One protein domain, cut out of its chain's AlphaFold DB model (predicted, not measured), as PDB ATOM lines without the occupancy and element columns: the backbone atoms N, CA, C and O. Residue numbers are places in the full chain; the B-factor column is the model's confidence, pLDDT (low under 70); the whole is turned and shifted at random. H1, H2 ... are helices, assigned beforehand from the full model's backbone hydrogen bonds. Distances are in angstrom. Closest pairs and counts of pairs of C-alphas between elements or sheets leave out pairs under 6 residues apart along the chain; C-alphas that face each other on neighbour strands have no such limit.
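This is residues 13 to 78 of the 83 residues of an uncharacterized protein of Rhodobacteraceae bacterium (UniProt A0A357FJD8). Helices H3 and H4 make a V, and the second half of H1 packs between its two arms. Short H2 and the link around it lie past the open end, near the start of H3. The printed part has 66 residues with four helices, H1 to H4 in order, and no named strand: all helix, compact, radius of gyration of the C-alphas 11.2 A, spans 28 by 24 by 20 A.

Find C-alpha 17 at (-25.456, 3.340, -11.199); from there H1 runs 16.9 A to residue 28. H2 is residues 41 to 44, H3 residues 47 to 61, 21.3 A. H4, residues 67 to 76, 14.1 A, ends at (-12.701, -3.956, 1.803).

With residues 24 to 28 alone H1 touches H3, closest C-alphas Ile 24 and Ala 53, 6.1 A, at a steep tilt of 63 degrees. With residues 22 to 27 alone it touches H4, closest C-alphas Ile 23 and Asn 71, 5.7 A, about perpendicular at 76 degrees. H2 touches no helix. In H1, H3 and H4 every O i to N i+4 pair is within hydrogen-bond range; H2 is too short for one.

The printed part has no cut. The link from H1 to H2 is long, 12 residues. Residues 13, 15 and 16 have pLDDT under 70.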
ATOM      1  N   PRO A  13     -19.936  -6.068 -12.693       68.19
ATOM      2  CA  PRO A  13     -20.258  -6.500 -11.326       68.19
ATOM      3  C   PRO A  13     -21.337  -5.651 -10.648       68.19
ATOM      4  O   PRO A  13     -21.742  -5.932  -9.518       68.19
ATOM      5  N   VAL A  14     -21.751  -4.556 -11.285       70.12
ATOM      6  CA  VAL A  14     -22.635  -3.547 -10.709       70.12
ATOM      7  C   VAL A  14     -23.979  -3.542 -11.416       70.12
ATOM      8  O   VAL A  14     -24.070  -3.360 -12.622       70.12
ATOM      9  N   GLN A  15     -25.038  -3.702 -10.628       66.00
ATOM     10  CA  GLN A  15     -26.419  -3.660 -11.116       66.00
ATOM     11  C   GLN A  15     -27.050  -2.265 -10.996       66.00
ATOM     12  O   GLN A  15     -28.097  -2.017 -11.580       66.00
ATOM     13  N   ASN A  16     -26.423  -1.352 -10.241       65.88
ATOM     14  CA  ASN A  16     -26.934  -0.007  -9.991       65.88
ATOM     15  C   ASN A  16     -25.881   1.066 -10.290       65.88
ATOM     16  O   ASN A  16     -24.732   0.946  -9.857       65.88
ATOM     17  N   ASP A  17     -26.312   2.180 -10.891       70.44
ATOM     18  CA  ASP A  17     -25.456   3.340 -11.199       70.44
ATOM     19  C   ASP A  17     -24.745   3.901  -9.956       70.44
ATOM     20  O   ASP A  17     -23.576   4.280 -10.004       70.44
ATOM     21  N   HIS A  18     -25.422   3.888  -8.801       73.38
ATOM     22  CA  HIS A  18     -24.843   4.364  -7.543       73.38
ATOM     23  C   HIS A  18     -23.691   3.476  -7.044       73.38
ATOM     24  O   HIS A  18     -22.798   3.964  -6.348       73.38
ATOM     25  N   CYS A  19     -23.685   2.181  -7.388       83.38
ATOM     26  CA  CYS A  19     -22.577   1.282  -7.067       83.38
ATOM     27  C   CYS A  19     -21.364   1.594  -7.937       83.38
ATOM     28  O   CYS A  19     -20.254   1.596  -7.411       83.38
ATOM     29  N   PHE A  20     -21.578   1.896  -9.223       87.62
ATOM     30  CA  PHE A  20     -20.515   2.304 -10.139       87.62
ATOM     31  C   PHE A  20     -19.861   3.603  -9.669       87.62
ATOM     32  O   PHE A  20     -18.668   3.618  -9.379       87.62
ATOM     33  N   GLN A  21     -20.657   4.660  -9.460       90.06
ATOM     34  CA  GLN A  21     -20.146   5.944  -8.975       90.06
ATOM     35  C   GLN A  21     -19.372   5.788  -7.659       90.06
ATOM     36  O   GLN A  21     -18.296   6.356  -7.505       90.06
ATOM     37  N   ARG A  22     -19.888   4.987  -6.717       92.56
ATOM     38  CA  ARG A  22     -19.200   4.691  -5.453       92.56
ATOM     39  C   ARG A  22     -17.817   4.086  -5.684       92.56
ATOM     40  O   ARG A  22     -16.888   4.509  -5.011       92.56
ATOM     41  N   ILE A  23     -17.686   3.108  -6.579       93.62
ATOM     42  CA  ILE A  23     -16.407   2.429  -6.836       93.62
ATOM     43  C   ILE A  23     -15.390   3.403  -7.427       93.62
ATOM     44  O   ILE A  23     -14.265   3.461  -6.941       93.62
ATOM     45  N   ILE A  24     -15.798   4.198  -8.421       94.69
ATOM     46  CA  ILE A  24     -14.923   5.193  -9.055       94.69
ATOM     47  C   ILE A  24     -14.463   6.236  -8.033       94.69
ATOM     48  O   ILE A  24     -13.268   6.495  -7.909       94.69
ATOM     49  N   LEU A  25     -15.393   6.796  -7.254       94.81
ATOM     50  CA  LEU A  25     -15.061   7.781  -6.224       94.81
ATOM     51  C   LEU A  25     -14.168   7.186  -5.133       94.81
ATOM     52  O   LEU A  25     -13.217   7.832  -4.707       94.81
ATOM     53  N   ASP A  26     -14.451   5.958  -4.695       95.25
ATOM     54  CA  ASP A  26     -13.638   5.293  -3.684       95.25
ATOM     55  C   ASP A  26     -12.200   5.074  -4.195       95.25
ATOM     56  O   ASP A  26     -11.238   5.310  -3.466       95.25
ATOM     57  N   ALA A  27     -12.040   4.661  -5.458       94.94
ATOM     58  CA  ALA A  27     -10.734   4.458  -6.080       94.94
ATOM     59  C   ALA A  27      -9.932   5.764  -6.197       94.94
ATOM     60  O   ALA A  27      -8.755   5.786  -5.848       94.94
ATOM     61  N   VAL A  28     -10.572   6.863  -6.609       95.38
ATOM     62  CA  VAL A  28      -9.939   8.192  -6.721       95.38
ATOM     63  C   VAL A  28      -9.537   8.763  -5.356       95.38
ATOM     64  O   VAL A  28      -8.515   9.444  -5.244       95.38
ATOM     65  N   CYS A  29     -10.329   8.490  -4.317       94.31
ATOM     66  CA  CYS A  29     -10.055   8.909  -2.942       94.31
ATOM     67  C   CYS A  29      -9.162   7.926  -2.163       94.31
ATOM     68  O   CYS A  29      -8.878   8.184  -0.994       94.31
ATOM     69  N   ASN A  30      -8.748   6.803  -2.766       93.56
ATOM     70  CA  ASN A  30      -7.997   5.724  -2.110       93.56
ATOM     71  C   ASN A  30      -8.629   5.262  -0.782       93.56
ATOM     72  O   ASN A  30      -7.945   4.958   0.198       93.56
ATOM     73  N   GLY A  31      -9.957   5.223  -0.731       93.69
ATOM     74  CA  GLY A  31     -10.697   4.927   0.483       93.69
ATOM     75  C   GLY A  31     -12.180   5.211   0.324       93.69
ATOM     76  O   GLY A  31     -12.660   5.545  -0.749       93.69
ATOM     77  N   THR A  32     -12.935   5.102   1.413       94.06
ATOM     78  CA  THR A  32     -14.364   5.428   1.383       94.06
ATOM     79  C   THR A  32     -14.569   6.921   1.091       94.06
ATOM     80  O   THR A  32     -14.270   7.755   1.942       94.06
ATOM     81  N   TRP A  33     -15.101   7.265  -0.086       94.25
ATOM     82  CA  TRP A  33     -15.044   8.625  -0.643       94.25
ATOM     83  C   TRP A  33     -15.646   9.715   0.252       94.25
ATOM     84  O   TRP A  33     -15.123  10.823   0.315       94.25
ATOM     85  N   TYR A  34     -16.719   9.415   0.990       91.94
ATOM     86  CA  TYR A  34     -17.384  10.395   1.860       91.94
ATOM     87  C   TYR A  34     -16.597  10.722   3.137       91.94
ATOM     88  O   TYR A  34     -17.010  11.594   3.892       91.94
ATOM     89  N   ASN A  35     -15.479  10.035   3.389       92.75
ATOM     90  CA  ASN A  35     -14.522  10.435   4.421       92.75
ATOM     91  C   ASN A  35     -13.561  11.528   3.918       92.75
ATOM     92  O   ASN A  35     -12.862  12.131   4.724       92.75
ATOM     93  N   TYR A  36     -13.514  11.761   2.602       91.25
ATOM     94  CA  TYR A  36     -12.584  12.685   1.944       91.25
ATOM     95  C   TYR A  36     -13.291  13.836   1.221       91.25
ATOM     96  O   TYR A  36     -12.667  14.858   0.957       91.25
ATOM     97  N   LEU A  37     -14.571  13.669   0.878       91.25
ATOM     98  CA  LEU A  37     -15.362  14.639   0.125       91.25
ATOM     99  C   LEU A  37     -16.697  14.912   0.806       91.25
ATOM    100  O   LEU A  37     -17.401  13.991   1.232       91.25
ATOM    101  N   GLU A  38     -17.097  16.178   0.797       90.38
ATOM    102  CA  GLU A  38     -18.438  16.571   1.206       90.38
ATOM    103  C   GLU A  38     -19.494  16.135   0.184       90.38
ATOM    104  O   GLU A  38     -19.256  15.989  -1.022       90.38
ATOM    105  N   ARG A  39     -20.722  15.945   0.663       89.69
ATOM    106  CA  ARG A  39     -21.858  15.585  -0.189       89.69
ATOM    107  C   ARG A  39     -22.502  16.872  -0.733       89.69
ATOM    108  O   ARG A  39     -22.713  17.795   0.045       89.69
ATOM    109  N   PRO A  40     -22.890  16.931  -2.018       88.94
ATOM    110  CA  PRO A  40     -22.794  15.874  -3.021       88.94
ATOM    111  C   PRO A  40     -21.428  15.846  -3.730       88.94
ATOM    112  O   PRO A  40     -20.899  16.884  -4.111       88.94
ATOM    113  N   ALA A  41     -20.904  14.642  -3.991       88.31
ATOM    114  CA  ALA A  41     -19.556  14.446  -4.538       88.31
ATOM    115  C   ALA A  41     -19.274  15.267  -5.811       88.31
ATOM    116  O   ALA A  41     -18.238  15.906  -5.905       88.31
ATOM    117  N   TYR A  42     -20.214  15.324  -6.762       85.44
ATOM    118  CA  TYR A  42     -20.016  16.033  -8.035       85.44
ATOM    119  C   TYR A  42     -19.793  17.549  -7.889       85.44
ATOM    120  O   TYR A  42     -19.281  18.165  -8.817       85.44
ATOM    121  N   LYS A  43     -20.181  18.158  -6.758       90.19
ATOM    122  CA  LYS A  43     -19.928  19.583  -6.476       90.19
ATOM    123  C   LYS A  43     -18.607  19.825  -5.754       90.19
ATOM    124  O   LYS A  43     -18.089  20.930  -5.823       90.19
ATOM    125  N   ASN A  44     -18.106  18.812  -5.051       92.06
ATOM    126  CA  ASN A  44     -16.995  18.944  -4.109       92.06
ATOM    127  C   ASN A  44     -15.719  18.230  -4.575       92.06
ATOM    128  O   ASN A  44     -14.713  18.268  -3.873       92.06
ATOM    129  N   LEU A  45     -15.745  17.579  -5.740       92.00
ATOM    130  CA  LEU A  45     -14.541  17.061  -6.380       92.00
ATOM    131  C   LEU A  45     -13.626  18.216  -6.784       92.00
ATOM    132  O   LEU A  45     -14.064  19.183  -7.411       92.00
ATOM    133  N   THR A  46     -12.335  18.080  -6.491       93.38
ATOM    134  CA  THR A  46     -11.331  18.937  -7.122       93.38
ATOM    135  C   THR A  46     -11.228  18.602  -8.608       93.38
ATOM    136  O   THR A  46     -11.584  17.504  -9.042       93.38
ATOM    137  N   TYR A  47     -10.695  19.535  -9.399       93.69
ATOM    138  CA  TYR A  47     -10.453  19.296 -10.822       93.69
ATOM    139  C   TYR A  47      -9.606  18.035 -11.057       93.69
ATOM    140  O   TYR A  47      -9.952  17.206 -11.891       93.69
ATOM    141  N   ASP A  48      -8.544  17.854 -10.271       93.75
ATOM    142  CA  ASP A  48      -7.664  16.688 -10.354       93.75
ATOM    143  C   ASP A  48      -8.398  15.373 -10.031       93.75
ATOM    144  O   ASP A  48      -8.251  14.381 -10.744       93.75
ATOM    145  N   GLN A  49      -9.253  15.358  -9.005       93.88
ATOM    146  CA  GLN A  49     -10.049  14.173  -8.682       93.88
ATOM    147  C   GLN A  49     -11.087  13.871  -9.769       93.88
ATOM    148  O   GLN A  49     -11.287  12.710 -10.120       93.88
ATOM    149  N   ALA A  50     -11.735  14.899 -10.323       94.25
ATOM    150  CA  ALA A  50     -12.670  14.735 -11.432       94.25
ATOM    151  C   ALA A  50     -11.961  14.202 -12.686       94.25
ATOM    152  O   ALA A  50     -12.460  13.280 -13.327       94.25
ATOM    153  N   PHE A  51     -10.773  14.722 -12.996       95.50
ATOM    154  CA  PHE A  51      -9.948  14.256 -14.107       95.50
ATOM    155  C   PHE A  51      -9.545  12.786 -13.935       95.50
ATOM    156  O   PHE A  51      -9.787  11.975 -14.827       95.50
ATOM    157  N   ARG A  52      -9.042  12.406 -12.753       95.69
ATOM    158  CA  ARG A  52      -8.713  11.008 -12.432       95.69
ATOM    159  C   ARG A  52      -9.933  10.088 -12.496       95.69
ATOM    160  O   ARG A  52      -9.810   8.952 -12.943       95.69
ATOM    161  N   ALA A  53     -11.113  10.565 -12.095       95.00
ATOM    162  CA  ALA A  53     -12.354   9.801 -12.215       95.00
ATOM    163  C   ALA A  53     -12.715   9.517 -13.683       95.00
ATOM    164  O   ALA A  53     -13.126   8.400 -13.999       95.00
ATOM    165  N   VAL A  54     -12.540  10.500 -14.575       94.25
ATOM    166  CA  VAL A  54     -12.773  10.331 -16.018       94.25
ATOM    167  C   VAL A  54     -11.764   9.354 -16.614       94.25
ATOM    168  O   VAL A  54     -12.178   8.390 -17.253       94.25
ATOM    169  N   GLN A  55     -10.470   9.532 -16.332       95.62
ATOM    170  CA  GLN A  55      -9.423   8.620 -16.805       95.62
ATOM    171  C   GLN A  55      -9.667   7.179 -16.352       95.62
ATOM    172  O   GLN A  55      -9.582   6.257 -17.155       95.62
ATOM    173  N   LEU A  56     -10.050   6.979 -15.087       94.94
ATOM    174  CA  LEU A  56     -10.365   5.648 -14.575       94.94
ATOM    175  C   LEU A  56     -11.560   5.021 -15.303       94.94
ATOM    176  O   LEU A  56     -11.548   3.824 -15.583       94.94
ATOM    177  N   CYS A  57     -12.589   5.810 -15.634       92.06
ATOM    178  CA  CYS A  57     -13.696   5.317 -16.451       92.06
ATOM    179  C   CYS A  57     -13.198   4.874 -17.831       92.06
ATOM    180  O   CYS A  57     -13.516   3.769 -18.256       92.06
ATOM    181  N   GLU A  58     -12.389   5.690 -18.506       93.00
ATOM    182  CA  GLU A  58     -11.813   5.352 -19.813       93.00
ATOM    183  C   GLU A  58     -10.922   4.103 -19.759       93.00
ATOM    184  O   GLU A  58     -10.973   3.272 -20.663       93.00
ATOM    185  N   ASP A  59     -10.148   3.925 -18.688       92.50
ATOM    186  CA  ASP A  59      -9.320   2.740 -18.475       92.50
ATOM    187  C   ASP A  59     -10.156   1.473 -18.289       92.50
ATOM    188  O   ASP A  59      -9.804   0.430 -18.841       92.50
ATOM    189  N   ILE A  60     -11.285   1.556 -17.578       90.00
ATOM    190  CA  ILE A  60     -12.234   0.439 -17.469       90.00
ATOM    191  C   ILE A  60     -12.802   0.096 -18.850       90.00
ATOM    192  O   ILE A  60     -12.871  -1.075 -19.217       90.00
ATOM    193  N   LEU A  61     -13.165   1.108 -19.643       87.00
ATOM    194  CA  LEU A  61     -13.692   0.900 -20.994       87.00
ATOM    195  C   LEU A  61     -12.664   0.292 -21.947       87.00
ATOM    196  O   LEU A  61     -13.019  -0.515 -22.802       87.00
ATOM    197  N   ALA A  62     -11.395   0.655 -21.790       90.56
ATOM    198  CA  ALA A  62     -10.298   0.102 -22.568       90.56
ATOM    199  C   ALA A  62      -9.794  -1.257 -22.047       90.56
ATOM    200  O   ALA A  62      -8.833  -1.792 -22.599       90.56
ATOM    201  N   GLY A  63     -10.381  -1.799 -20.971       88.12
ATOM    202  CA  GLY A  63      -9.929  -3.039 -20.331       88.12
ATOM    203  C   GLY A  63      -8.572  -2.926 -19.622       88.12
ATOM    204  O   GLY A  63      -7.954  -3.941 -19.316       88.12
ATOM    205  N   ARG A  64      -8.090  -1.703 -19.364       92.75
ATOM    206  CA  ARG A  64      -6.844  -1.421 -18.626       92.75
ATOM    207  C   ARG A  64      -7.033  -1.438 -17.110       92.75
ATOM    208  O   ARG A  64      -6.054  -1.564 -16.381       92.75
ATOM    209  N   ALA A  65      -8.273  -1.320 -16.644       91.94
ATOM    210  CA  ALA A  65      -8.640  -1.438 -15.242       91.94
ATOM    211  C   ALA A  65      -9.822  -2.400 -15.081       91.94
ATOM    212  O   ALA A  65     -10.812  -2.306 -15.806       91.94
ATOM    213  N   ASP A  66      -9.733  -3.306 -14.107       90.19
ATOM    214  CA  ASP A  66     -10.809  -4.251 -13.815       90.19
ATOM    215  C   ASP A  66     -11.768  -3.676 -12.763       90.19
ATOM    216  O   ASP A  66     -11.413  -3.448 -11.601       90.19
ATOM    217  N   LEU A  67     -13.024  -3.468 -13.159       89.19
ATOM    218  CA  LEU A  67     -14.059  -2.995 -12.248       89.19
ATOM    219  C   LEU A  67     -14.363  -3.995 -11.118       89.19
ATOM    220  O   LEU A  67     -14.755  -3.570 -10.028       89.19
ATOM    221  N   HIS A  68     -14.189  -5.302 -11.333       89.62
ATOM    222  CA  HIS A  68     -14.354  -6.308 -10.280       89.62
ATOM    223  C   HIS A  68     -13.346  -6.086  -9.161       89.62
ATOM    224  O   HIS A  68     -13.723  -6.084  -7.987       89.62
ATOM    225  N   ASP A  69     -12.090  -5.835  -9.512       91.50
ATOM    226  CA  ASP A  69     -11.002  -5.590  -8.565       91.50
ATOM    227  C   ASP A  69     -11.242  -4.305  -7.774       91.50
ATOM    228  O   ASP A  69     -11.196  -4.305  -6.539       91.50
ATOM    229  N   LEU A  70     -11.615  -3.232  -8.476       93.38
ATOM    230  CA  LEU A  70     -11.976  -1.957  -7.857       93.38
ATOM    231  C   LEU A  70     -13.181  -2.105  -6.918       93.38
ATOM    232  O   LEU A  70     -13.202  -1.529  -5.826       93.38
ATOM    233  N   ASN A  71     -14.179  -2.912  -7.292       91.88
ATOM    234  CA  ASN A  71     -15.322  -3.200  -6.432       91.88
ATOM    235  C   ASN A  71     -14.906  -3.955  -5.165       91.88
ATOM    236  O   ASN A  71     -15.326  -3.571  -4.071       91.88
ATOM    237  N   ARG A  72     -14.067  -4.993  -5.287       91.56
ATOM    238  CA  ARG A  72     -13.551  -5.740  -4.130       91.56
ATOM    239  C   ARG A  72     -12.799  -4.812  -3.180       91.56
ATOM    240  O   ARG A  72     -13.108  -4.796  -1.989       91.56
ATOM    241  N   GLN A  73     -11.913  -3.967  -3.701       93.69
ATOM    242  CA  GLN A  73     -11.179  -2.992  -2.893       93.69
ATOM    243  C   GLN A  73     -12.115  -1.997  -2.187       93.69
ATOM    244  O   GLN A  73     -11.998  -1.753  -0.984       93.69
ATOM    245  N   SER A  74     -13.107  -1.481  -2.911       93.19
ATOM    246  CA  SER A  74     -14.124  -0.579  -2.370       93.19
ATOM    247  C   SER A  74     -14.984  -1.233  -1.272       93.19
ATOM    248  O   SER A  74     -15.432  -0.558  -0.342       93.19
ATOM    249  N   LEU A  75     -15.223  -2.548  -1.333       91.69
ATOM    250  CA  LEU A  75     -15.899  -3.308  -0.273       91.69
ATOM    251  C   LEU A  75     -14.996  -3.525   0.952       91.69
ATOM    252  O   LEU A  75     -15.475  -3.375   2.081       91.69
ATOM    253  N   ILE A  76     -13.705  -3.803   0.737       92.94
ATOM    254  CA  ILE A  76     -12.701  -3.956   1.803       92.94
ATOM    255  C   ILE A  76     -12.615  -2.682   2.648       92.94
ATOM    256  O   ILE A  76     -12.715  -2.755   3.873       92.94
ATOM    257  N   TRP A  77     -12.540  -1.501   2.022       93.06
ATOM    258  CA  TRP A  77     -12.529  -0.216   2.740       93.06
ATOM    259  C   TRP A  77     -13.774   0.037   3.599       93.06
ATOM    260  O   TRP A  77     -13.751   0.890   4.482       93.06
ATOM    261  N   ARG A  78     -14.864  -0.696   3.355       90.50
ATOM    262  CA  ARG A  78     -16.131  -0.595   4.091       90.50
ATOM    263  C   ARG A  78     -16.295  -1.707   5.127       90.50
ATOM    264  O   ARG A  78     -17.382  -1.868   5.675       90.50
TER     265      ARG A  78